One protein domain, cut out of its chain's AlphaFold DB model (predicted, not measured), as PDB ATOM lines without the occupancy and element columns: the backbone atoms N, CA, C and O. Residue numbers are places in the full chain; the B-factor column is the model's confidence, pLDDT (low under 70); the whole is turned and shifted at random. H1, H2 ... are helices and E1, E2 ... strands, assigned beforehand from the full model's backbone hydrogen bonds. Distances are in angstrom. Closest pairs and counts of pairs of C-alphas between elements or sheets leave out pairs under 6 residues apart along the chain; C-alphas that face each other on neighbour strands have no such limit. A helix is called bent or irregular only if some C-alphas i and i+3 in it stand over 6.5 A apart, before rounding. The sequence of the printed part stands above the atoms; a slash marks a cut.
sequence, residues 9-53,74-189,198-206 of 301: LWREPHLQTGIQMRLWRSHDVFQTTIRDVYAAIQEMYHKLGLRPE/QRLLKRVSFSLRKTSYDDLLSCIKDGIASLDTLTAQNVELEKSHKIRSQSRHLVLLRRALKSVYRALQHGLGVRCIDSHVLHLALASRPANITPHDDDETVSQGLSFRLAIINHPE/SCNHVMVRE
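What this domain is: This is residues 9 to 53, 74 to 189 and 198 to 206 of the 301 residues of an uncharacterized protein of Sporothrix schenckii 1099-18 (UniProt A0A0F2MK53). What does the model look like? It is a long rod built on one very long bent helix, H2: H1b runs alongside its first arm, H2a, while a small, strongly twisted sheet, E1 E2 E3, lies over one side of its second arm, H2b, at the other end of the rod. The short arm H1a stands by the bend of H2, and little H3 packs on H2b. What is it made of? The printed part has 170 residues with three named helices and three named strands, in the order H1 H2 E1 H3 E2 E3, and is mostly helix, with an antiparallel sheet ordered E1, E2, E3. It is extended, with a radius of gyration of the C-alphas of 28.4 A and spans of 106 by 30 by 21 A.

How they stand to each other: How are the two long helices bent? H1, residues 13 to 48, was assigned as one helix by its hydrogen bonds but is bent, C-alphas 22 and 25 being 9.1 A apart; its arms H1a, residues 13 to 22, and H1b, residues 25 to 48, are only just about perpendicular at 71 degrees, and H1b is irregular, with C-alphas 25 and 28 7.1 A apart. H2, residues 74 to 144, was likewise assigned as one helix but is bent, C-alphas 112 and 115 being 7.2 A apart; its arms H2a, residues 74 to 112, and H2b, residues 115 to 144, stand at a steep tilt of 54 degrees. H1b touches H2a at its residues 89 to 106 alone, at a shallow tilt of 20 degrees, opposite ways, the closest C-alphas being those of Val 37 and Ile 96, 5.0 A. How is the sheet built? E1, residues 152 to 160, is antiparallel to E2, residues 179 to 186, with N 155 and O 183 2.8 A apart, and E2 to E3, residues 199 to 205, with N 182 and O 202 2.8 A apart. H2b is on one face of it at a height over the sheet of 10.6 A, making two layers, a helix over a sheet; it is over E2, slantwise at 38 degrees on the local plane. What of H3 and the helix backbones? H3, residues 171 to 176, touches H2b at residues 128 to 132 of H2b alone, the closest C-alphas being those of Leu 128 and Ser 175, 6.3 A. Every O i to N i+4 pair is within hydrogen-bond range in H1a, H2b and H3, against 19 of 20 in H1b and 33 of 35 in H2a.

Where its parts are: Where do the long arms lie? H1a begins at C-alpha 13, (72.246, 130.756, 118.033), and H1b is 36.4 A long. H2a is 55.3 A long and has a kink of 28 degrees near residue 87; H2b is 42.6 A long and ends at C-alpha 144, (67.573, 169.056, 101.145). Where do the strands lie? E1 is 24.7 A long, E2 22.6 A, and E3 19.2 A, ending at C-alpha 205, (68.530, 153.714, 110.376).

The domain as a whole: Where is the printed part cut? Residues 54 to 73 and 190 to 197 are not printed, with C-alpha gaps of 28.6 A and 13.1 A. Of the links that are printed whole, none is long. Where is confidence low? The mean pLDDT of the printed part is 80.2, and 35 residues are under 70, among them 74 to 85 and 145 to 150.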
ATOM      1  N   LEU A   9      72.467 122.577 123.729       83.19
ATOM      2  CA  LEU A   9      73.445 122.570 122.633       83.19
ATOM      3  C   LEU A   9      72.801 122.780 121.253       83.19
ATOM      4  O   LEU A   9      73.416 123.334 120.353       83.19
ATOM      5  N   TRP A  10      71.542 122.363 121.073       82.81
ATOM      6  CA  TRP A  10      70.805 122.643 119.841       82.81
ATOM      7  C   TRP A  10      70.344 124.095 119.767       82.81
ATOM      8  O   TRP A  10      70.121 124.583 118.669       82.81
ATOM      9  N   ARG A  11      70.156 124.782 120.901       84.00
ATOM     10  CA  ARG A  11      69.638 126.162 120.955       84.00
ATOM     11  C   ARG A  11      70.719 127.220 120.778       84.00
ATOM     12  O   ARG A  11      70.411 128.409 120.820       84.00
ATOM     13  N   GLU A  12      71.965 126.811 120.579       88.25
ATOM     14  CA  GLU A  12      73.040 127.748 120.302       88.25
ATOM     15  C   GLU A  12      72.723 128.552 119.027       88.25
ATOM     16  O   GLU A  12      72.393 127.972 117.986       88.25
ATOM     17  N   PRO A  13      72.800 129.894 119.078       82.44
ATOM     18  CA  PRO A  13      72.246 130.756 118.033       82.44
ATOM     19  C   PRO A  13      72.930 130.559 116.677       82.44
ATOM     20  O   PRO A  13      72.277 130.591 115.634       82.44
ATOM     21  N   HIS A  14      74.238 130.303 116.675       82.75
ATOM     22  CA  HIS A  14      74.996 130.051 115.451       82.75
ATOM     23  C   HIS A  14      74.600 128.718 114.795       82.75
ATOM     24  O   HIS A  14      74.474 128.642 113.573       82.75
ATOM     25  N   LEU A  15      74.345 127.686 115.604       84.69
ATOM     26  CA  LEU A  15      73.956 126.361 115.142       84.69
ATOM     27  C   LEU A  15      72.517 126.363 114.616       84.69
ATOM     28  O   LEU A  15      72.273 125.854 113.526       84.69
ATOM     29  N   GLN A  16      71.593 127.024 115.320       84.31
ATOM     30  CA  GLN A  16      70.224 127.247 114.840       84.31
ATOM     31  C   GLN A  16      70.207 127.983 113.504       84.31
ATOM     32  O   GLN A  16      69.600 127.510 112.546       84.31
ATOM     33  N   THR A  17      70.950 129.087 113.405       82.19
ATOM     34  CA  THR A  17      71.037 129.859 112.160       82.19
ATOM     35  C   THR A  17      71.611 129.007 111.025       82.19
ATOM     36  O   THR A  17      71.099 129.040 109.908       82.19
ATOM     37  N   GLY A  18      72.642 128.199 111.294       83.62
ATOM     38  CA  GLY A  18      73.232 127.295 110.305       83.62
ATOM     39  C   GLY A  18      72.260 126.213 109.826       83.62
ATOM     40  O   GLY A  18      72.116 125.999 108.621       83.62
ATOM     41  N   ILE A  19      71.553 125.569 110.755       86.50
ATOM     42  CA  ILE A  19      70.548 124.542 110.453       86.50
ATOM     43  C   ILE A  19      69.389 125.146 109.653       86.50
ATOM     44  O   ILE A  19      68.994 124.591 108.628       86.50
ATOM     45  N   GLN A  20      68.886 126.309 110.064       86.38
ATOM     46  CA  GLN A  20      67.792 127.003 109.392       86.38
ATOM     47  C   GLN A  20      68.194 127.499 107.998       86.38
ATOM     48  O   GLN A  20      67.414 127.382 107.056       86.38
ATOM     49  N   MET A  21      69.422 127.990 107.820       82.44
ATOM     50  CA  MET A  21      69.938 128.379 106.504       82.44
ATOM     51  C   MET A  21      70.086 127.186 105.562       82.44
ATOM     52  O   MET A  21      69.781 127.296 104.373       82.44
ATOM     53  N   ARG A  22      70.543 126.046 106.088       85.19
ATOM     54  CA  ARG A  22      70.739 124.835 105.294       85.19
ATOM     55  C   ARG A  22      69.406 124.227 104.876       85.19
ATOM     56  O   ARG A  22      69.203 123.988 103.693       85.19
ATOM     57  N   LEU A  23      68.499 124.034 105.834       87.69
ATOM     58  CA  LEU A  23      67.192 123.411 105.612       87.69
ATOM     59  C   LEU A  23      66.171 124.364 104.978       87.69
ATOM     60  O   LEU A  23      65.214 123.918 104.345       87.69
ATOM     61  N   TRP A  24      66.359 125.674 105.120       86.81
ATOM     62  CA  TRP A  24      65.518 126.710 104.528       86.81
ATOM     63  C   TRP A  24      64.029 126.473 104.839       86.81
ATOM     64  O   TRP A  24      63.628 126.519 105.996       86.81
ATOM     65  N   ARG A  25      63.197 126.165 103.835       86.31
ATOM     66  CA  ARG A  25      61.758 125.868 104.015       86.31
ATOM     67  C   ARG A  25      61.468 124.480 104.588       86.31
ATOM     68  O   ARG A  25      60.364 124.243 105.059       86.31
ATOM     69  N   SER A  26      62.422 123.556 104.512       87.25
ATOM     70  CA  SER A  26      62.267 122.195 105.041       87.25
ATOM     71  C   SER A  26      62.592 122.092 106.532       87.25
ATOM     72  O   SER A  26      62.452 121.021 107.116       87.25
ATOM     73  N   HIS A  27      62.991 123.205 107.155       89.62
ATOM     74  CA  HIS A  27      63.330 123.275 108.569       89.62
ATOM     75  C   HIS A  27      62.195 122.759 109.468       89.62
ATOM     76  O   HIS A  27      62.425 121.886 110.301       89.62
ATOM     77  N   ASP A  28      60.957 123.213 109.253       88.94
ATOM     78  CA  ASP A  28      59.814 122.824 110.095       88.94
ATOM     79  C   ASP A  28      59.460 121.337 109.960       88.94
ATOM     80  O   ASP A  28      59.127 120.668 110.945       88.94
ATOM     81  N   VAL A  29      59.566 120.808 108.737       91.50
ATOM     82  CA  VAL A  29      59.348 119.384 108.452       91.50
ATOM     83  C   VAL A  29      60.418 118.559 109.153       91.50
ATOM     84  O   VAL A  29      60.085 117.642 109.892       91.50
ATOM     85  N   PHE A  30      61.687 118.945 109.014       90.75
ATOM     86  CA  PHE A  30      62.813 118.294 109.679       90.75
ATOM     87  C   PHE A  30      62.649 118.264 111.206       90.75
ATOM     88  O   PHE A  30      62.803 117.210 111.823       90.75
ATOM     89  N   GLN A  31      62.276 119.391 111.825       90.75
ATOM     90  CA  GLN A  31      62.028 119.440 113.268       90.75
ATOM     91  C   GLN A  31      60.881 118.521 113.690       90.75
ATOM     92  O   GLN A  31      60.956 117.862 114.728       90.75
ATOM     93  N   THR A  32      59.815 118.475 112.893       92.38
ATOM     94  CA  THR A  32      58.663 117.611 113.158       92.38
ATOM     95  C   THR A  32      59.052 116.142 113.055       92.38
ATOM     96  O   THR A  32      58.821 115.404 114.003       92.38
ATOM     97  N   THR A  33      59.776 115.744 112.007       92.06
ATOM     98  CA  THR A  33      60.259 114.368 111.845       92.06
ATOM     99  C   THR A  33      61.183 113.934 112.987       92.06
ATOM    100  O   THR A  33      61.053 112.816 113.477       92.06
ATOM    101  N   ILE A  34      62.079 114.802 113.481       91.12
ATOM    102  CA  ILE A  34      62.901 114.483 114.666       91.12
ATOM    103  C   ILE A  34      62.028 114.257 115.905       91.12
ATOM    104  O   ILE A  34      62.293 113.330 116.671       91.12
ATOM    105  N   ARG A  35      61.000 115.090 116.122       92.44
ATOM    106  CA  ARG A  35      60.069 114.911 117.247       92.44
ATOM    107  C   ARG A  35      59.311 113.595 117.140       92.44
ATOM    108  O   ARG A  35      59.214 112.900 118.145       92.44
ATOM    109  N   ASP A  36      58.839 113.243 115.948       91.38
ATOM    110  CA  ASP A  36      58.102 112.002 115.707       91.38
ATOM    111  C   ASP A  36      58.987 110.774 115.975       91.38
ATOM    112  O   ASP A  36      58.593 109.874 116.716       91.38
ATOM    113  N   VAL A  37      60.230 110.778 115.474       91.00
ATOM    114  CA  VAL A  37      61.213 109.712 115.738       91.00
ATOM    115  C   VAL A  37      61.527 109.610 117.229       91.00
ATOM    116  O   VAL A  37      61.538 108.512 117.787       91.00
ATOM    117  N   TYR A  38      61.761 110.737 117.903       89.62
ATOM    118  CA  TYR A  38      62.048 110.737 119.335       89.62
ATOM    119  C   TYR A  38      60.857 110.229 120.154       89.62
ATOM    120  O   TYR A  38      61.042 109.419 121.059       89.62
ATOM    121  N   ALA A  39      59.633 110.645 119.815       90.12
ATOM    122  CA  ALA A  39      58.416 110.159 120.454       90.12
ATOM    123  C   ALA A  39      58.250 108.643 120.267       90.12
ATOM    124  O   ALA A  39      57.995 107.939 121.244       90.12
ATOM    125  N   ALA A  40      58.487 108.129 119.056       88.25
ATOM    126  CA  ALA A  40      58.436 106.697 118.778       88.25
ATOM    127  C   ALA A  40      59.485 105.908 119.585       88.25
ATOM    128  O   ALA A  40      59.184 104.842 120.126       88.25
ATOM    129  N   ILE A  41      60.699 106.451 119.737       85.69
ATOM    130  CA  ILE A  41      61.752 105.868 120.582       85.69
ATOM    131  C   ILE A  41      61.318 105.836 122.055       85.69
ATOM    132  O   ILE A  41      61.455 104.804 122.709       85.69
ATOM    133  N   GLN A  42      60.771 106.932 122.587       85.56
ATOM    134  CA  GLN A  42      60.300 106.984 123.977       85.56
ATOM    135  C   GLN A  42      59.129 106.023 124.228       85.56
ATOM    136  O   GLN A  42      59.097 105.334 125.251       85.56
ATOM    137  N   GLU A  43      58.196 105.909 123.280       84.94
ATOM    138  CA  GLU A  43      57.102 104.938 123.354       84.94
ATOM    139  C   GLU A  43      57.629 103.495 123.330       84.94
ATOM    140  O   GLU A  43      57.136 102.634 124.063       84.94
ATOM    141  N   MET A  44      58.681 103.229 122.552       80.25
ATOM    142  CA  MET A  44      59.343 101.928 122.522       80.25
ATOM    143  C   MET A  44      60.007 101.590 123.863       80.25
ATOM    144  O   MET A  44      59.780 100.496 124.381       80.25
ATOM    145  N   TYR A  45      60.748 102.529 124.466       75.62
ATOM    146  CA  TYR A  45      61.312 102.368 125.815       75.62
ATOM    147  C   TYR A  45      60.222 102.048 126.845       75.62
ATOM    148  O   TYR A  45      60.349 101.089 127.612       75.62
ATOM    149  N   HIS A  46      59.110 102.786 126.803       79.50
ATOM    150  CA  HIS A  46      57.974 102.574 127.696       79.50
ATOM    151  C   HIS A  46      57.344 101.182 127.525       79.50
ATOM    152  O   HIS A  46      57.135 100.466 128.506       79.50
ATOM    153  N   LYS A  47      57.085 100.754 126.282       76.88
ATOM    154  CA  LYS A  47      56.484  99.441 125.990       76.88
ATOM    155  C   LYS A  47      57.393  98.267 126.370       76.88
ATOM    156  O   LYS A  47      56.881  97.228 126.800       76.88
ATOM    157  N   LEU A  48      58.712  98.445 126.254       71.62
ATOM    158  CA  LEU A  48      59.725  97.464 126.653       71.62
ATOM    159  C   LEU A  48      59.967  97.421 128.172       71.62
ATOM    160  O   LEU A  48      60.667  96.526 128.640       71.62
ATOM    161  N   GLY A  49      59.390  98.344 128.951       65.31
ATOM    162  CA  GLY A  49      59.626  98.440 130.396       65.31
ATOM    163  C   GLY A  49      61.054  98.871 130.745       65.31
ATOM    164  O   GLY A  49      61.497  98.698 131.879       65.31
ATOM    165  N   LEU A  50      61.781  99.419 129.772       63.84
ATOM    166  CA  LEU A  50      63.126  99.938 129.951       63.84
ATOM    167  C   LEU A  50      62.988 101.376 130.449       63.84
ATOM    168  O   LEU A  50      62.589 102.273 129.706       63.84
ATOM    169  N   ARG A  51      63.290 101.604 131.733       50.72
ATOM    170  CA  ARG A  51      63.471 102.966 132.246       50.72
ATOM    171  C   ARG A  51      64.581 103.633 131.411       50.72
ATOM    172  O   ARG A  51      65.556 102.945 131.107       50.72
ATOM    173  N   PRO A  52      64.501 104.935 131.074       54.34
ATOM    174  CA  PRO A  52      65.496 105.620 130.231       54.34
ATOM    175  C   PRO A  52      66.919 105.692 130.824       54.34
ATOM    176  O   PRO A  52      67.781 106.376 130.290       54.34
ATOM    177  N   GLU A  53      67.160 105.020 131.948       47.19
ATOM    178  CA  GLU A  53      68.347 105.116 132.783       47.19
ATOM    179  C   GLU A  53      68.694 103.699 133.274       47.19
ATOM    180  O   GLU A  53      68.103 103.165 134.215       47.19
ATOM    181  N   GLN A  74      49.660  81.659 131.295       64.31
ATOM    182  CA  GLN A  74      50.354  82.950 131.390       64.31
ATOM    183  C   GLN A  74      51.507  83.074 130.394       64.31
ATOM    184  O   GLN A  74      51.712  84.158 129.875       64.31
ATOM    185  N   ARG A  75      52.260  82.012 130.088       68.94
ATOM    186  CA  ARG A  75      53.318  82.028 129.060       68.94
ATOM    187  C   ARG A  75      52.732  82.172 127.663       68.94
ATOM    188  O   ARG A  75      53.299  82.896 126.855       68.94
ATOM    189  N   LEU A  76      51.602  81.527 127.387       63.59
ATOM    190  CA  LEU A  76      50.869  81.659 126.129       63.59
ATOM    191  C   LEU A  76      50.230  83.041 126.011       63.59
ATOM    192  O   LEU A  76      50.392  83.674 124.982       63.59
ATOM    193  N   LEU A  77      49.612  83.566 127.070       66.25
ATOM    194  CA  LEU A  77      49.112  84.941 127.112       66.25
ATOM    195  C   LEU A  77      50.252  85.956 127.026       66.25
ATOM    196  O   LEU A  77      50.101  86.953 126.338       66.25
ATOM    197  N   LYS A  78      51.416  85.694 127.631       68.06
ATOM    198  CA  LYS A  78      52.622  86.515 127.469       68.06
ATOM    199  C   LYS A  78      53.136  86.450 126.035       68.06
ATOM    200  O   LYS A  78      53.385  87.504 125.473       68.06
ATOM    201  N   ARG A  79      53.214  85.273 125.403       66.56
ATOM    202  CA  ARG A  79      53.591  85.121 123.983       66.56
ATOM    203  C   ARG A  79      52.595  85.778 123.042       66.56
ATOM    204  O   ARG A  79      53.022  86.458 122.126       66.56
ATOM    205  N   VAL A  80      51.296  85.611 123.269       60.91
ATOM    206  CA  VAL A  80      50.235  86.249 122.483       60.91
ATOM    207  C   VAL A  80      50.259  87.753 122.721       60.91
ATOM    208  O   VAL A  80      50.256  88.497 121.759       60.91
ATOM    209  N   SER A  81      50.415  88.228 123.958       61.72
ATOM    210  CA  SER A  81      50.583  89.656 124.252       61.72
ATOM    211  C   SER A  81      51.865  90.219 123.644       61.72
ATOM    212  O   SER A  81      51.855  91.340 123.167       61.72
ATOM    213  N   PHE A  82      52.951  89.446 123.593       65.19
ATOM    214  CA  PHE A  82      54.202  89.836 122.954       65.19
ATOM    215  C   PHE A  82      54.054  89.848 121.433       65.19
ATOM    216  O   PHE A  82      54.513  90.779 120.791       65.19
ATOM    217  N   SER A  83      53.347  88.873 120.858       61.88
ATOM    218  CA  SER A  83      53.056  88.782 119.426       61.88
ATOM    219  C   SER A  83      52.027  89.818 118.962       61.88
ATOM    220  O   SER A  83      52.109  90.275 117.831       61.88
ATOM    221  N   LEU A  84      51.090  90.226 119.823       59.66
ATOM    222  CA  LEU A  84      50.168  91.346 119.604       59.66
ATOM    223  C   LEU A  84      50.867  92.692 119.826       59.66
ATOM    224  O   LEU A  84      50.561  93.669 119.159       59.66
ATOM    225  N   ARG A  85      51.842  92.755 120.740       62.41
ATOM    226  CA  ARG A  85      52.725  93.919 120.882       62.41
ATOM    227  C   ARG A  85      53.731  94.007 119.740       62.41
ATOM    228  O   ARG A  85      54.151  95.118 119.449       62.41
ATOM    229  N   LYS A  86      54.077  92.886 119.090       72.62
ATOM    230  CA  LYS A  86      55.004  92.814 117.951       72.62
ATOM    231  C   LYS A  86      54.559  93.738 116.830       72.62
ATOM    232  O   LYS A  86      55.376  94.527 116.393       72.62
ATOM    233  N   THR A  87      53.281  93.731 116.454       70.69
ATOM    234  CA  THR A  87      52.771  94.672 115.444       70.69
ATOM    235  C   THR A  87      52.908  96.124 115.908       70.69
ATOM    236  O   THR A  87      53.367  96.959 115.147       70.69
ATOM    237  N   SER A  88      52.646  96.420 117.188       71.12
ATOM    238  CA  SER A  88      52.844  97.778 117.726       71.12
ATOM    239  C   SER A  88      54.319  98.195 117.839       71.12
ATOM    240  O   SER A  88      54.611  99.385 117.890       71.12
ATOM    241  N   TYR A  89      55.246  97.237 117.939       79.38
ATOM    242  CA  TYR A  89      56.684  97.497 117.866       79.38
ATOM    243  C   TYR A  89      57.133  97.655 116.418       79.38
ATOM    244  O   TYR A  89      57.941  98.534 116.155       79.38
ATOM    245  N   ASP A  90      56.596  96.854 115.497       84.38
ATOM    246  CA  ASP A  90      56.856  96.956 114.061       84.38
ATOM    247  C   ASP A  90      56.404  98.328 113.534       84.38
ATOM    248  O   ASP A  90      57.157  98.963 112.802       84.38
ATOM    249  N   ASP A  91      55.258  98.848 113.989       86.75
ATOM    250  CA  ASP A  91      54.787 100.201 113.658       86.75
ATOM    251  C   ASP A  91      55.757 101.286 114.158       86.75
ATOM    252  O   ASP A  91      56.123 102.199 113.416       86.75
ATOM    253  N   LEU A  92      56.224 101.175 115.410       86.50
ATOM    254  CA  LEU A  92      57.197 102.113 115.985       86.50
ATOM    255  C   LEU A  92      58.563 102.017 115.292       86.50
ATOM    256  O   LEU A  92      59.185 103.040 115.018       86.50
ATOM    257  N   LEU A  93      59.025 100.804 114.976       87.44
ATOM    258  CA  LEU A  93      60.262 100.568 114.230       87.44
ATOM    259  C   LEU A  93      60.163 101.112 112.804       87.44
ATOM    260  O   LEU A  93      61.126 101.713 112.330       87.44
ATOM    261  N   SER A  94      59.016 100.946 112.138       90.00
ATOM    262  CA  SER A  94      58.772 101.539 110.821       90.00
ATOM    263  C   SER A  94      58.793 103.057 110.915       90.00
ATOM    264  O   SER A  94      59.537 103.683 110.177       90.00
ATOM    265  N   CYS A  95      58.094 103.654 111.885       90.31
ATOM    266  CA  CYS A  95      58.104 105.102 112.099       90.31
ATOM    267  C   CYS A  95      59.525 105.652 112.311       90.31
ATOM    268  O   CYS A  95      59.906 106.641 111.684       90.31
ATOM    269  N   ILE A  96      60.341 104.982 113.134       89.25
ATOM    270  CA  ILE A  96      61.746 105.354 113.346       89.25
ATOM    271  C   ILE A  96      62.540 105.234 112.041       89.25
ATOM    272  O   ILE A  96      63.260 106.162 111.676       89.25
ATOM    273  N   LYS A  97      62.409 104.115 111.320       91.31
ATOM    274  CA  LYS A  97      63.137 103.863 110.069       91.31
ATOM    275  C   LYS A  97      62.759 104.864 108.976       91.31
ATOM    276  O   LYS A  97      63.646 105.439 108.349       91.31
ATOM    277  N   ASP A  98      61.466 105.082 108.774       92.94
ATOM    278  CA  ASP A  98      60.919 105.994 107.773       92.94
ATOM    279  C   ASP A  98      61.279 107.441 108.117       92.94
ATOM    280  O   ASP A  98      61.686 108.209 107.245       92.94
ATOM    281  N   GLY A  99      61.228 107.800 109.404       91.50
ATOM    282  CA  GLY A  99      61.681 109.093 109.897       91.50
ATOM    283  C   GLY A  99      63.173 109.322 109.647       91.50
ATOM    284  O   GLY A  99      63.539 110.359 109.104       91.50
ATOM    285  N   ILE A 100      64.040 108.349 109.952       92.12
ATOM    286  CA  ILE A 100      65.485 108.440 109.673       92.12
ATOM    287  C   ILE A 100      65.749 108.548 108.167       92.12
ATOM    288  O   ILE A 100      66.508 109.420 107.752       92.12
ATOM    289  N   ALA A 101      65.102 107.722 107.341       92.19
ATOM    290  CA  ALA A 101      65.239 107.785 105.885       92.19
ATOM    291  C   ALA A 101      64.766 109.137 105.322       92.19
ATOM    292  O   ALA A 101      65.395 109.700 104.422       92.19
ATOM    293  N   SER A 102      63.691 109.696 105.883       92.62
ATOM    294  CA  SER A 102      63.209 111.033 105.545       92.62
ATOM    295  C   SER A 102      64.211 112.111 105.955       92.62
ATOM    296  O   SER A 102      64.472 113.020 105.172       92.62
ATOM    297  N   LEU A 103      64.798 112.034 107.154       92.44
ATOM    298  CA  LEU A 103      65.826 112.978 107.606       92.44
ATOM    299  C   LEU A 103      67.078 112.911 106.724       92.44
ATOM    300  O   LEU A 103      67.618 113.956 106.363       92.44
ATOM    301  N   ASP A 104      67.509 111.715 106.333       91.44
ATOM    302  CA  ASP A 104      68.646 111.515 105.431       91.44
ATOM    303  C   ASP A 104      68.364 112.113 104.044       91.44
ATOM    304  O   ASP A 104      69.110 112.953 103.545       91.44
ATOM    305  N   THR A 105      67.191 111.813 103.481       92.19
ATOM    306  CA  THR A 105      66.751 112.379 102.198       92.19
ATOM    307  C   THR A 105      66.663 113.907 102.253       92.19
ATOM    308  O   THR A 105      67.190 114.591 101.375       92.19
ATOM    309  N   LEU A 106      66.031 114.463 103.295       90.19
ATOM    310  CA  LEU A 106      65.913 115.909 103.486       90.19
ATOM    311  C   LEU A 106      67.292 116.553 103.611       90.19
ATOM    312  O   LEU A 106      67.555 117.568 102.971       90.19
ATOM    313  N   THR A 107      68.186 115.988 104.416       88.81
ATOM    314  CA  THR A 107      69.517 116.569 104.604       88.81
ATOM    315  C   THR A 107      70.345 116.508 103.326       88.81
ATOM    316  O   THR A 107      70.909 117.538 102.959       88.81
ATOM    317  N   ALA A 108      70.342 115.383 102.602       89.12
ATOM    318  CA  ALA A 108      71.025 115.224 101.319       89.12
ATOM    319  C   ALA A 108      70.536 116.236 100.269       89.12
ATOM    320  O   ALA A 108      71.340 116.978  99.702       89.12
ATOM    321  N   GLN A 109      69.217 116.345 100.077       88.50
ATOM    322  CA  GLN A 109      68.623 117.307  99.142       88.50
ATOM    323  C   GLN A 109      68.972 118.755  99.506       88.50
ATOM    324  O   GLN A 109      69.262 119.579  98.640       88.50
ATOM    325  N   ASN A 110      68.986 119.088 100.798       87.88
ATOM    326  CA  ASN A 110      69.329 120.438 101.235       87.88
ATOM    327  C   ASN A 110      70.821 120.764 101.078       87.88
ATOM    328  O   ASN A 110      71.153 121.935 100.897       87.88
ATOM    329  N   VAL A 111      71.719 119.769 101.094       86.75
ATOM    330  CA  VAL A 111      73.136 119.986 100.740       86.75
ATOM    331  C   VAL A 111      73.250 120.464  99.295       86.75
ATOM    332  O   VAL A 111      73.945 121.440  99.016       86.75
ATOM    333  N   GLU A 112      72.536 119.814  98.381       86.56
ATOM    334  CA  GLU A 112      72.545 120.178  96.965       86.56
ATOM    335  C   GLU A 112      71.951 121.578  96.736       86.56
ATOM    336  O   GLU A 112      72.502 122.402  95.999       86.56
ATOM    337  N   LEU A 113      70.863 121.894  97.443       87.50
ATOM    338  CA  LEU A 113      70.168 123.173  97.319       87.50
ATOM    339  C   LEU A 113      70.853 124.338  98.046       87.50
ATOM    340  O   LEU A 113      70.450 125.487  97.837       87.50
ATOM    341  N   GLU A 114      71.903 124.105  98.835       85.06
ATOM    342  CA  GLU A 114      72.536 125.128  99.676       85.06
ATOM    343  C   GLU A 114      73.008 126.350  98.870       85.06
ATOM    344  O   GLU A 114      72.787 127.500  99.262       85.06
ATOM    345  N   LYS A 115      73.597 126.124  97.687       83.19
ATOM    346  CA  LYS A 115      74.008 127.216  96.784       83.19
ATOM    347  C   LYS A 115      72.809 128.064  96.358       83.19
ATOM    348  O   LYS A 115      72.877 129.293  96.380       83.19
ATOM    349  N   SER A 116      71.694 127.417  96.020       86.00
ATOM    350  CA  SER A 116      70.461 128.104  95.628       86.00
ATOM    351  C   SER A 116      69.858 128.905  96.789       86.00
ATOM    352  O   SER A 116      69.385 130.023  96.585       86.00
ATOM    353  N   HIS A 117      69.926 128.382  98.019       86.38
ATOM    354  CA  HIS A 117      69.448 129.062  99.224       86.38
ATOM    355  C   HIS A 117      70.257 130.330  99.509       86.38
ATOM    356  O   HIS A 117      69.671 131.389  99.738       86.38
ATOM    357  N   LYS A 118      71.589 130.269  99.371       83.62
ATOM    358  CA  LYS A 118      72.467 131.447  99.480       83.62
ATOM    359  C   LYS A 118      72.112 132.521  98.449       83.62
ATOM    360  O   LYS A 118      71.959 133.685  98.815       83.62
ATOM    361  N   ILE A 119      71.901 132.139  97.187       85.19
ATOM    362  CA  ILE A 119      71.507 133.082  96.125       85.19
ATOM    363  C   ILE A 119      70.154 133.734  96.440       85.19
ATOM    364  O   ILE A 119      70.004 134.949  96.299       85.19
ATOM    365  N   ARG A 120      69.163 132.958  96.901       85.06
ATOM    366  CA  ARG A 120      67.837 133.483  97.274       85.06
ATOM    367  C   ARG A 120      67.910 134.443  98.462       85.06
ATOM    368  O   ARG A 120      67.309 135.513  98.403       85.06
ATOM    369  N   SER A 121      68.673 134.092  99.497       85.62
ATOM    370  CA  SER A 121      68.925 134.943 100.666       85.62
ATOM    371  C   SER A 121      69.537 136.288 100.259       85.62
ATOM    372  O   SER A 121      69.011 137.347 100.603       85.62
ATOM    373  N   GLN A 122      70.580 136.263  99.423       85.25
ATOM    374  CA  GLN A 122      71.216 137.478  98.904       85.25
ATOM    375  C   GLN A 122      70.280 138.296  98.010       85.25
ATOM    376  O   GLN A 122      70.247 139.521  98.111       85.25
ATOM    377  N   SER A 123      69.485 137.637  97.167       87.56
ATOM    378  CA  SER A 123      68.510 138.309  96.301       87.56
ATOM    379  C   SER A 123      67.467 139.060  97.127       87.56
ATOM    380  O   SER A 123      67.211 140.234  96.863       87.56
ATOM    381  N   ARG A 124      66.919 138.423  98.173       88.06
ATOM    382  CA  ARG A 124      66.007 139.074  99.123       88.06
ATOM    383  C   ARG A 124      66.696 140.250  99.809       88.06
ATOM    384  O   ARG A 124      66.159 141.351  99.790       88.06
ATOM    385  N   HIS A 125      67.917 140.059 100.310       86.44
ATOM    386  CA  HIS A 125      68.691 141.122 100.954       86.44
ATOM    387  C   HIS A 125      68.872 142.350 100.055       86.44
ATOM    388  O   HIS A 125      68.640 143.473 100.496       86.44
ATOM    389  N   LEU A 126      69.217 142.151  98.780       88.12
ATOM    390  CA  LEU A 126      69.360 143.241  97.814       88.12
ATOM    391  C   LEU A 126      68.042 143.982  97.559       88.12
ATOM    392  O   LEU A 126      68.060 145.193  97.342       88.12
ATOM    393  N   VAL A 127      66.904 143.285  97.588       90.94
ATOM    394  CA  VAL A 127      65.583 143.920  97.468       90.94
ATOM    395  C   VAL A 127      65.301 144.817  98.673       90.94
ATOM    396  O   VAL A 127      64.946 145.981  98.474       90.94
ATOM    397  N   LEU A 128      65.517 144.326  99.902       89.69
ATOM    398  CA  LEU A 128      65.318 145.129 101.119       89.69
ATOM    399  C   LEU A 128      66.282 146.323 101.153       89.69
ATOM    400  O   LEU A 128      65.864 147.453 101.394       89.69
ATOM    401  N   LEU A 129      67.550 146.103 100.794       89.19
ATOM    402  CA  LEU A 129      68.562 147.153 100.696       89.19
ATOM    403  C   LEU A 129      68.145 148.253  99.711       89.19
ATOM    404  O   LEU A 129      68.193 149.434 100.043       89.19
ATOM    405  N   ARG A 130      67.691 147.886  98.507       90.25
ATOM    406  CA  ARG A 130      67.213 148.855  97.506       90.25
ATOM    407  C   ARG A 130      65.989 149.629  97.994       90.25
ATOM    408  O   ARG A 130      65.868 150.811  97.681       90.25
ATOM    409  N   ARG A 131      65.080 148.983  98.728       91.00
ATOM    410  CA  ARG A 131      63.903 149.632  99.322       91.00
ATOM    411  C   ARG A 131      64.315 150.656 100.383       91.00
ATOM    412  O   ARG A 131      63.901 151.808 100.278       91.00
ATOM    413  N   ALA A 132      65.194 150.276 101.309       88.06
ATOM    414  CA  ALA A 132      65.732 151.179 102.326       88.06
ATOM    415  C   ALA A 132      66.479 152.369 101.694       88.06
ATOM    416  O   ALA A 132      66.207 153.521 102.023       88.06
ATOM    417  N   LEU A 133      67.338 152.118 100.700       87.75
ATOM    418  CA  LEU A 133      68.057 153.168  99.966       87.75
ATOM    419  C   LEU A 133      67.116 154.154  99.266       87.75
ATOM    420  O   LEU A 133      67.354 155.357  99.306       87.75
ATOM    421  N   LYS A 134      66.031 153.671  98.649       89.75
ATOM    422  CA  LYS A 134      65.009 154.542  98.049       89.75
ATOM    423  C   LYS A 134      64.316 155.410  99.096       89.75
ATOM    424  O   LYS A 134      64.031 156.567  98.805       89.75
ATOM    425  N   SER A 135      64.042 154.863 100.280       89.06
ATOM    426  CA  SER A 135      63.460 155.615 101.395       89.06
ATOM    427  C   SER A 135      64.402 156.732 101.854       89.06
ATOM    428  O   SER A 135      64.010 157.897 101.868       89.06
ATOM    429  N   VAL A 136      65.679 156.405 102.094       87.50
ATOM    430  CA  VAL A 136      66.719 157.383 102.458       87.50
ATOM    431  C   VAL A 136      66.871 158.452 101.378       87.50
ATOM    432  O   VAL A 136      66.865 159.636 101.689       87.50
ATOM    433  N   TYR A 137      66.946 158.057 100.106       86.12
ATOM    434  CA  TYR A 137      67.044 158.995  98.990       86.12
ATOM    435  C   TYR A 137      65.866 159.973  98.955       86.12
ATOM    436  O   TYR A 137      66.078 161.175  98.840       86.12
ATOM    437  N   ARG A 138      64.629 159.483  99.112       88.38
ATOM    438  CA  ARG A 138      63.435 160.343  99.162       88.38
ATOM    439  C   ARG A 138      63.466 161.281 100.366       88.38
ATOM    440  O   ARG A 138      63.180 162.463 100.211       88.38
ATOM    441  N   ALA A 139      63.842 160.782 101.542       87.62
ATOM    442  CA  ALA A 139      63.967 161.600 102.745       87.62
ATOM    443  C   ALA A 139      65.005 162.719 102.565       87.62
ATOM    444  O   ALA A 139      64.736 163.865 102.910       87.62
ATOM    445  N   LEU A 140      66.154 162.410 101.957       84.25
ATOM    446  CA  LEU A 140      67.182 163.400 101.636       84.25
ATOM    447  C   LEU A 140      66.706 164.389 100.574       84.25
ATOM    448  O   LEU A 140      66.922 165.583 100.728       84.25
ATOM    449  N   GLN A 141      66.008 163.926  99.538       83.31
ATOM    450  CA  GLN A 141      65.445 164.796  98.509       83.31
ATOM    451  C   GLN A 141      64.446 165.806  99.097       83.31
ATOM    452  O   GLN A 141      64.465 166.970  98.714       83.31
ATOM    453  N   HIS A 142      63.606 165.384 100.046       83.00
ATOM    454  CA  HIS A 142      62.659 166.270 100.730       83.00
ATOM    455  C   HIS A 142      63.300 167.135 101.819       83.00
ATOM    456  O   HIS A 142      62.827 168.238 102.064       83.00
ATOM    457  N   GLY A 143      64.344 166.646 102.491       78.75
ATOM    458  CA  GLY A 143      65.047 167.398 103.533       78.75
ATOM    459  C   GLY A 143      66.011 168.447 102.975       78.75
ATOM    460  O   GLY A 143      66.194 169.493 103.589       78.75
ATOM    461  N   LEU A 144      66.613 168.174 101.814       75.88
ATOM    462  CA  LEU A 144      67.573 169.056 101.145       75.88
ATOM    463  C   LEU A 144      66.924 169.906 100.035       75.88
ATOM    464  O   LEU A 144      67.431 170.976  99.711       75.88
ATOM    465  N   GLY A 145      65.793 169.480  99.459       63.12
ATOM    466  CA  GLY A 145      64.978 170.306  98.555       63.12
ATOM    467  C   GLY A 145      64.006 171.156  99.373       63.12
ATOM    468  O   GLY A 145      63.233 170.620 100.154       63.12
ATOM    469  N   VAL A 146      64.003 172.491  99.310       54.03
ATOM    470  CA  VAL A 146      63.716 173.334  98.127       54.03
ATOM    471  C   VAL A 146      64.633 174.582  98.041       54.03
ATOM    472  O   VAL A 146      64.426 175.434  97.187       54.03
ATOM    473  N   ARG A 147      65.635 174.748  98.917       59.66
ATOM    474  CA  ARG A 147      66.310 176.059  99.105       59.66
ATOM    475  C   ARG A 147      67.828 176.093  98.920       59.66
ATOM    476  O   ARG A 147      68.416 177.149  99.136       59.66
ATOM    477  N   CYS A 148      68.465 174.994  98.533       65.94
ATOM    478  CA  CYS A 148      69.908 174.998  98.306       65.94
ATOM    479  C   CYS A 148      70.230 175.426  96.869       65.94
ATOM    480  O   CYS A 148      69.738 174.819  95.919       65.94
ATOM    481  N   ILE A 149      71.027 176.488  96.732       65.25
ATOM    482  CA  ILE A 149      71.547 176.996  95.451       65.25
ATOM    483  C   ILE A 149      72.753 176.152  95.003       65.25
ATOM    484  O   ILE A 149      72.941 175.919  93.810       65.25
ATOM    485  N   ASP A 150      73.511 175.625  95.969       68.69
ATOM    486  CA  ASP A 150      74.715 174.838  95.732       68.69
ATOM    487  C   ASP A 150      74.440 173.347  95.523       68.69
ATOM    488  O   ASP A 150      73.505 172.755  96.070       68.69
ATOM    489  N   SER A 151      75.324 172.711  94.752       73.12
ATOM    490  CA  SER A 151      75.332 171.254  94.621       73.12
ATOM    491  C   SER A 151      75.927 170.606  95.875       73.12
ATOM    492  O   SER A 151      77.038 170.922  96.302       73.12
ATOM    493  N   HIS A 152      75.180 169.674  96.464       76.31
ATOM    494  CA  HIS A 152      75.633 168.876  97.601       76.31
ATOM    495  C   HIS A 152      76.152 167.523  97.124       76.31
ATOM    496  O   HIS A 152      75.484 166.835  96.348       76.31
ATOM    497  N   VAL A 153      77.304 167.102  97.645       79.75
ATOM    498  CA  VAL A 153      77.819 165.748  97.423       79.75
ATOM    499  C   VAL A 153      77.493 164.894  98.645       79.75
ATOM    500  O   VAL A 153      77.860 165.218  99.775       79.75
ATOM    501  N   LEU A 154      76.774 163.797  98.411       82.25
ATOM    502  CA  LEU A 154      76.322 162.869  99.446       82.25
ATOM    503  C   LEU A 154      77.032 161.527  99.271       82.25
ATOM    504  O   LEU A 154      76.914 160.887  98.226       82.25
ATOM    505  N   HIS A 155      77.714 161.063 100.314       83.38
ATOM    506  CA  HIS A 155      78.279 159.719 100.371       83.38
ATOM    507  C   HIS A 155      77.461 158.852 101.316       83.38
ATOM    508  O   HIS A 155      77.245 159.208 102.472       83.38
ATOM    509  N   LEU A 156      77.035 157.688 100.833       84.81
ATOM    510  CA  LEU A 156      76.272 156.729 101.617       84.81
ATOM    511  C   LEU A 156      77.000 155.386 101.637       84.81
ATOM    512  O   LEU A 156      77.198 154.763 100.596       84.81
ATOM    513  N   ALA A 157      77.377 154.931 102.826       85.94
ATOM    514  CA  ALA A 157      78.025 153.644 103.039       85.94
ATOM    515  C   ALA A 157      77.145 152.744 103.911       85.94
ATOM    516  O   ALA A 157      76.605 153.184 104.922       85.94
ATOM    517  N   LEU A 158      77.009 151.467 103.552       84.06
ATOM    518  CA  LEU A 158      76.312 150.490 104.389       84.06
ATOM    519  C   LEU A 158      77.213 150.111 105.575       84.06
ATOM    520  O   LEU A 158      78.304 149.583 105.380       84.06
ATOM    521  N   ALA A 159      76.765 150.396 106.794       79.31
ATOM    522  CA  ALA A 159      77.544 150.232 108.018       79.31
ATOM    523  C   ALA A 159      77.313 148.885 108.714       79.31
ATOM    524  O   ALA A 159      78.219 148.369 109.361       79.31
ATOM    525  N   SER A 160      76.113 148.317 108.586       76.75
ATOM    526  CA  SER A 160      75.779 147.004 109.143       76.75
ATOM    527  C   SER A 160      75.001 146.182 108.132       76.75
ATOM    528  O   SER A 160      74.117 146.703 107.445       76.75
ATOM    529  N   ARG A 161      75.329 144.889 108.071       71.19
ATOM    530  CA  ARG A 161      74.638 143.891 107.262       71.19
ATOM    531  C   ARG A 161      74.172 142.741 108.168       71.19
ATOM    532  O   ARG A 161      75.005 142.188 108.883       71.19
ATOM    533  N   PRO A 162      72.895 142.325 108.103       68.25
ATOM    534  CA  PRO A 162      72.448 141.092 108.740       68.25
ATOM    535  C   PRO A 162      73.151 139.882 108.110       68.25
ATOM    536  O   PRO A 162      73.248 139.780 106.886       68.25
ATOM    537  N   ALA A 163      73.660 138.982 108.956       66.06
ATOM    538  CA  ALA A 163      74.613 137.948 108.558       66.06
ATOM    539  C   ALA A 163      74.059 136.952 107.528       66.06
ATOM    540  O   ALA A 163      74.844 136.471 106.722       66.06
ATOM    541  N   ASN A 164      72.746 136.687 107.509       72.88
ATOM    542  CA  ASN A 164      72.012 135.987 106.449       72.88
ATOM    543  C   ASN A 164      70.505 136.158 106.683       72.88
ATOM    544  O   ASN A 164      70.083 136.199 107.832       72.88
ATOM    545  N   ILE A 165      69.711 136.222 105.611       81.38
ATOM    546  CA  ILE A 165      68.243 136.257 105.707       81.38
ATOM    547  C   ILE A 165      67.696 134.847 105.493       81.38
ATOM    548  O   ILE A 165      67.971 134.248 104.449       81.38
ATOM    549  N   THR A 166      66.906 134.350 106.436       82.62
ATOM    550  CA  THR A 166      66.147 133.098 106.347       82.62
ATOM    551  C   THR A 166      64.727 133.360 105.822       82.62
ATOM    552  O   THR A 166      64.270 134.500 105.828       82.62
ATOM    553  N   PRO A 167      63.973 132.344 105.363       77.38
ATOM    554  CA  PRO A 167      62.580 132.515 104.933       77.38
ATOM    555  C   PRO A 167      61.637 133.033 106.014       77.38
ATOM    556  O   PRO A 167      60.617 133.621 105.672       77.38
ATOM    557  N   HIS A 168      61.945 132.759 107.281       80.62
ATOM    558  CA  HIS A 168      61.077 133.079 108.414       80.62
ATOM    559  C   HIS A 168      61.389 134.439 109.027       80.62
ATOM    560  O   HIS A 168      60.594 134.927 109.825       80.62
ATOM    561  N   ASP A 169      62.511 135.053 108.650       84.75
ATOM    562  CA  ASP A 169      62.833 136.400 109.097       84.75
ATOM    563  C   ASP A 169      61.784 137.369 108.560       84.75
ATOM    564  O   ASP A 169      61.386 137.277 107.395       84.75
ATOM    565  N   ASP A 170      61.353 138.301 109.398       85.69
ATOM    566  CA  ASP A 170      60.416 139.341 109.009       85.69
ATOM    567  C   ASP A 170      61.146 140.463 108.253       85.69
ATOM    568  O   ASP A 170      62.223 140.908 108.665       85.69
ATOM    569  N   ASP A 171      60.568 140.921 107.139       87.19
ATOM    570  CA  ASP A 171      61.206 141.925 106.282       87.19
ATOM    571  C   ASP A 171      61.477 143.238 107.030       87.19
ATOM    572  O   ASP A 171      62.503 143.857 106.742       87.19
ATOM    573  N   GLU A 172      60.634 143.632 107.995       85.88
ATOM    574  CA  GLU A 172      60.808 144.856 108.790       85.88
ATOM    575  C   GLU A 172      61.963 144.716 109.778       85.88
ATOM    576  O   GLU A 172      62.812 145.603 109.862       85.88
ATOM    577  N   THR A 173      62.061 143.582 110.476       85.25
ATOM    578  CA  THR A 173      63.179 143.334 111.407       85.25
ATOM    579  C   THR A 173      64.533 143.336 110.694       85.25
ATOM    580  O   THR A 173      65.507 143.918 111.178       85.25
ATOM    581  N   VAL A 174      64.593 142.748 109.495       85.25
ATOM    582  CA  VAL A 174      65.803 142.734 108.667       85.25
ATOM    583  C   VAL A 174      66.118 144.134 108.142       85.25
ATOM    584  O   VAL A 174      67.283 144.533 108.126       85.25
ATOM    585  N   SER A 175      65.087 144.882 107.743       84.44
ATOM    586  CA  SER A 175      65.182 146.281 107.319       84.44
ATOM    587  C   SER A 175      65.761 147.180 108.416       84.44
ATOM    588  O   SER A 175      66.711 147.917 108.169       84.44
ATOM    589  N   GLN A 176      65.268 147.052 109.650       83.44
ATOM    590  CA  GLN A 176      65.744 147.801 110.823       83.44
ATOM    591  C   GLN A 176      67.202 147.480 111.179       83.44
ATOM    592  O   GLN A 176      67.921 148.325 111.717       83.44
ATOM    593  N   GLY A 177      67.663 146.270 110.853       82.88
ATOM    594  CA  GLY A 177      69.067 145.881 110.985       82.88
ATOM    595  C   GLY A 177      70.004 146.580 109.990       82.88
ATOM    596  O   GLY A 177      71.217 146.635 110.226       82.88
ATOM    597  N   LEU A 178      69.475 147.130 108.889       86.19
ATOM    598  CA  LEU A 178      70.253 147.911 107.932       86.19
ATOM    599  C   LEU A 178      70.568 149.281 108.530       86.19
ATOM    600  O   LEU A 178      69.696 150.024 108.976       86.19
ATOM    601  N   SER A 179      71.846 149.644 108.502       85.00
ATOM    602  CA  SER A 179      72.275 150.976 108.916       85.00
ATOM    603  C   SER A 179      73.235 151.557 107.903       85.00
ATOM    604  O   SER A 179      74.085 150.845 107.367       85.00
ATOM    605  N   PHE A 180      73.100 152.853 107.653       85.12
ATOM    606  CA  PHE A 180      73.906 153.578 106.688       85.12
ATOM    607  C   PHE A 180      74.682 154.691 107.387       85.12
ATOM    608  O   PHE A 180      74.152 155.381 108.253       85.12
ATOM    609  N   ARG A 181      75.939 154.875 106.995       86.44
ATOM    610  CA  ARG A 181      76.722 156.078 107.273       86.44
ATOM    611  C   ARG A 181      76.505 157.041 106.121       86.44
ATOM    612  O   ARG A 181      76.853 156.721 104.988       86.44
ATOM    613  N   LEU A 182      75.934 158.194 106.425       85.62
ATOM    614  CA  LEU A 182      75.791 159.310 105.508       85.62
ATOM    615  C   LEU A 182      76.888 160.330 105.815       85.62
ATOM    616  O   LEU A 182      77.045 160.724 106.967       85.62
ATOM    617  N   ALA A 183      77.634 160.747 104.800       83.69
ATOM    618  CA  ALA A 183      78.505 161.908 104.864       83.69
ATOM    619  C   ALA A 183      78.010 162.948 103.859       83.69
ATOM    620  O   ALA A 183      77.751 162.619 102.700       83.69
ATOM    621  N   ILE A 184      77.856 164.185 104.322       80.38
ATOM    622  CA  ILE A 184      77.411 165.313 103.502       80.38
ATOM    623  C   ILE A 184      78.591 166.260 103.347       80.38
ATOM    624  O   ILE A 184      79.151 166.712 104.348       80.38
ATOM    625  N   ILE A 185      78.958 166.545 102.101       77.44
ATOM    626  CA  ILE A 185      79.993 167.510 101.750       77.44
ATOM    627  C   ILE A 185      79.299 168.699 101.095       77.44
ATOM    628  O   ILE A 185      78.651 168.565 100.053       77.44
ATOM    629  N   ASN A 186      79.446 169.862 101.722       69.44
ATOM    630  CA  ASN A 186      78.980 171.129 101.179       69.44
ATOM    631  C   ASN A 186      80.162 171.826 100.512       69.44
ATOM    632  O   ASN A 186      81.198 172.009 101.153       69.44
ATOM    633  N   HIS A 187      80.016 172.213  99.246       63.25
ATOM    634  CA  HIS A 187      80.982 173.110  98.626       63.25
ATOM    635  C   HIS A 187      80.755 174.524  99.167       63.25
ATOM    636  O   HIS A 187      79.628 175.007  99.102       63.25
ATOM    637  N   PRO A 188      81.778 175.182  99.739       55.06
ATOM    638  CA  PRO A 188      81.660 176.587 100.074       55.06
ATOM    639  C   PRO A 188      81.653 177.423  98.788       55.06
ATOM    640  O   PRO A 188      82.435 177.167  97.870       55.06
ATOM    641  N   GLU A 189      80.776 178.426  98.758       53.41
ATOM    642  CA  GLU A 189      80.722 179.499  97.760       53.41
ATOM    643  C   GLU A 189      82.127 180.037  97.422       53.41
ATOM    644  O   GLU A 189      83.010 180.140  98.286       53.41
ATOM    645  N   SER A 198      83.225 171.300 106.095       52.75
ATOM    646  CA  SER A 198      82.596 170.593 107.213       52.75
ATOM    647  C   SER A 198      82.000 169.277 106.707       52.75
ATOM    648  O   SER A 198      80.968 169.269 106.036       52.75
ATOM    649  N   CYS A 199      82.668 168.159 106.999       47.59
ATOM    650  CA  CYS A 199      82.133 166.821 106.759       47.59
ATOM    651  C   CYS A 199      81.349 166.368 107.994       47.59
ATOM    652  O   CYS A 199      81.935 166.089 109.041       47.59
ATOM    653  N   ASN A 200      80.025 166.284 107.873       59.25
ATOM    654  CA  ASN A 200      79.173 165.763 108.940       59.25
ATOM    655  C   ASN A 200      78.833 164.299 108.659       59.25
ATOM    656  O   ASN A 200      78.268 163.980 107.611       59.25
ATOM    657  N   HIS A 201      79.160 163.417 109.604       57.22
ATOM    658  CA  HIS A 201      78.797 162.003 109.553       57.22
ATOM    659  C   HIS A 201      77.526 161.750 110.364       57.22
ATOM    660  O   HIS A 201      77.485 162.015 111.563       57.22
ATOM    661  N   VAL A 202      76.504 161.183 109.726       70.81
ATOM    662  CA  VAL A 202      75.233 160.829 110.368       70.81
ATOM    663  C   VAL A 202      74.949 159.347 110.153       70.81
ATOM    664  O   VAL A 202      75.088 158.821 109.049       70.81
ATOM    665  N   MET A 203      74.544 158.658 111.216       68.31
ATOM    666  CA  MET A 203      74.029 157.295 111.121       68.31
ATOM    667  C   MET A 203      72.538 157.345 110.802       68.31
ATOM    668  O   MET A 203      71.752 157.880 111.580       68.31
ATOM    669  N   VAL A 204      72.147 156.755 109.678       74.44
ATOM    670  CA  VAL A 204      70.749 156.633 109.263       74.44
ATOM    671  C   VAL A 204      70.307 155.188 109.460       74.44
ATOM    672  O   VAL A 204      70.968 154.251 109.001       74.44
ATOM    673  N   ARG A 205      69.189 155.006 110.162       72.75
ATOM    674  CA  ARG A 205      68.530 153.714 110.376       72.75
ATOM    675  C   ARG A 205      67.048 153.851 110.075       72.75
ATOM    676  O   ARG A 205      66.472 154.916 110.283       72.75
ATOM    677  N   GLU A 206      66.453 152.772 109.587       65.12
ATOM    678  CA  GLU A 206      65.004 152.683 109.442       65.12
ATOM    679  C   GLU A 206      64.392 152.631 110.851       65.12
ATOM    680  O   GLU A 206      64.730 151.755 111.650       65.12
TER     681      GLU A 206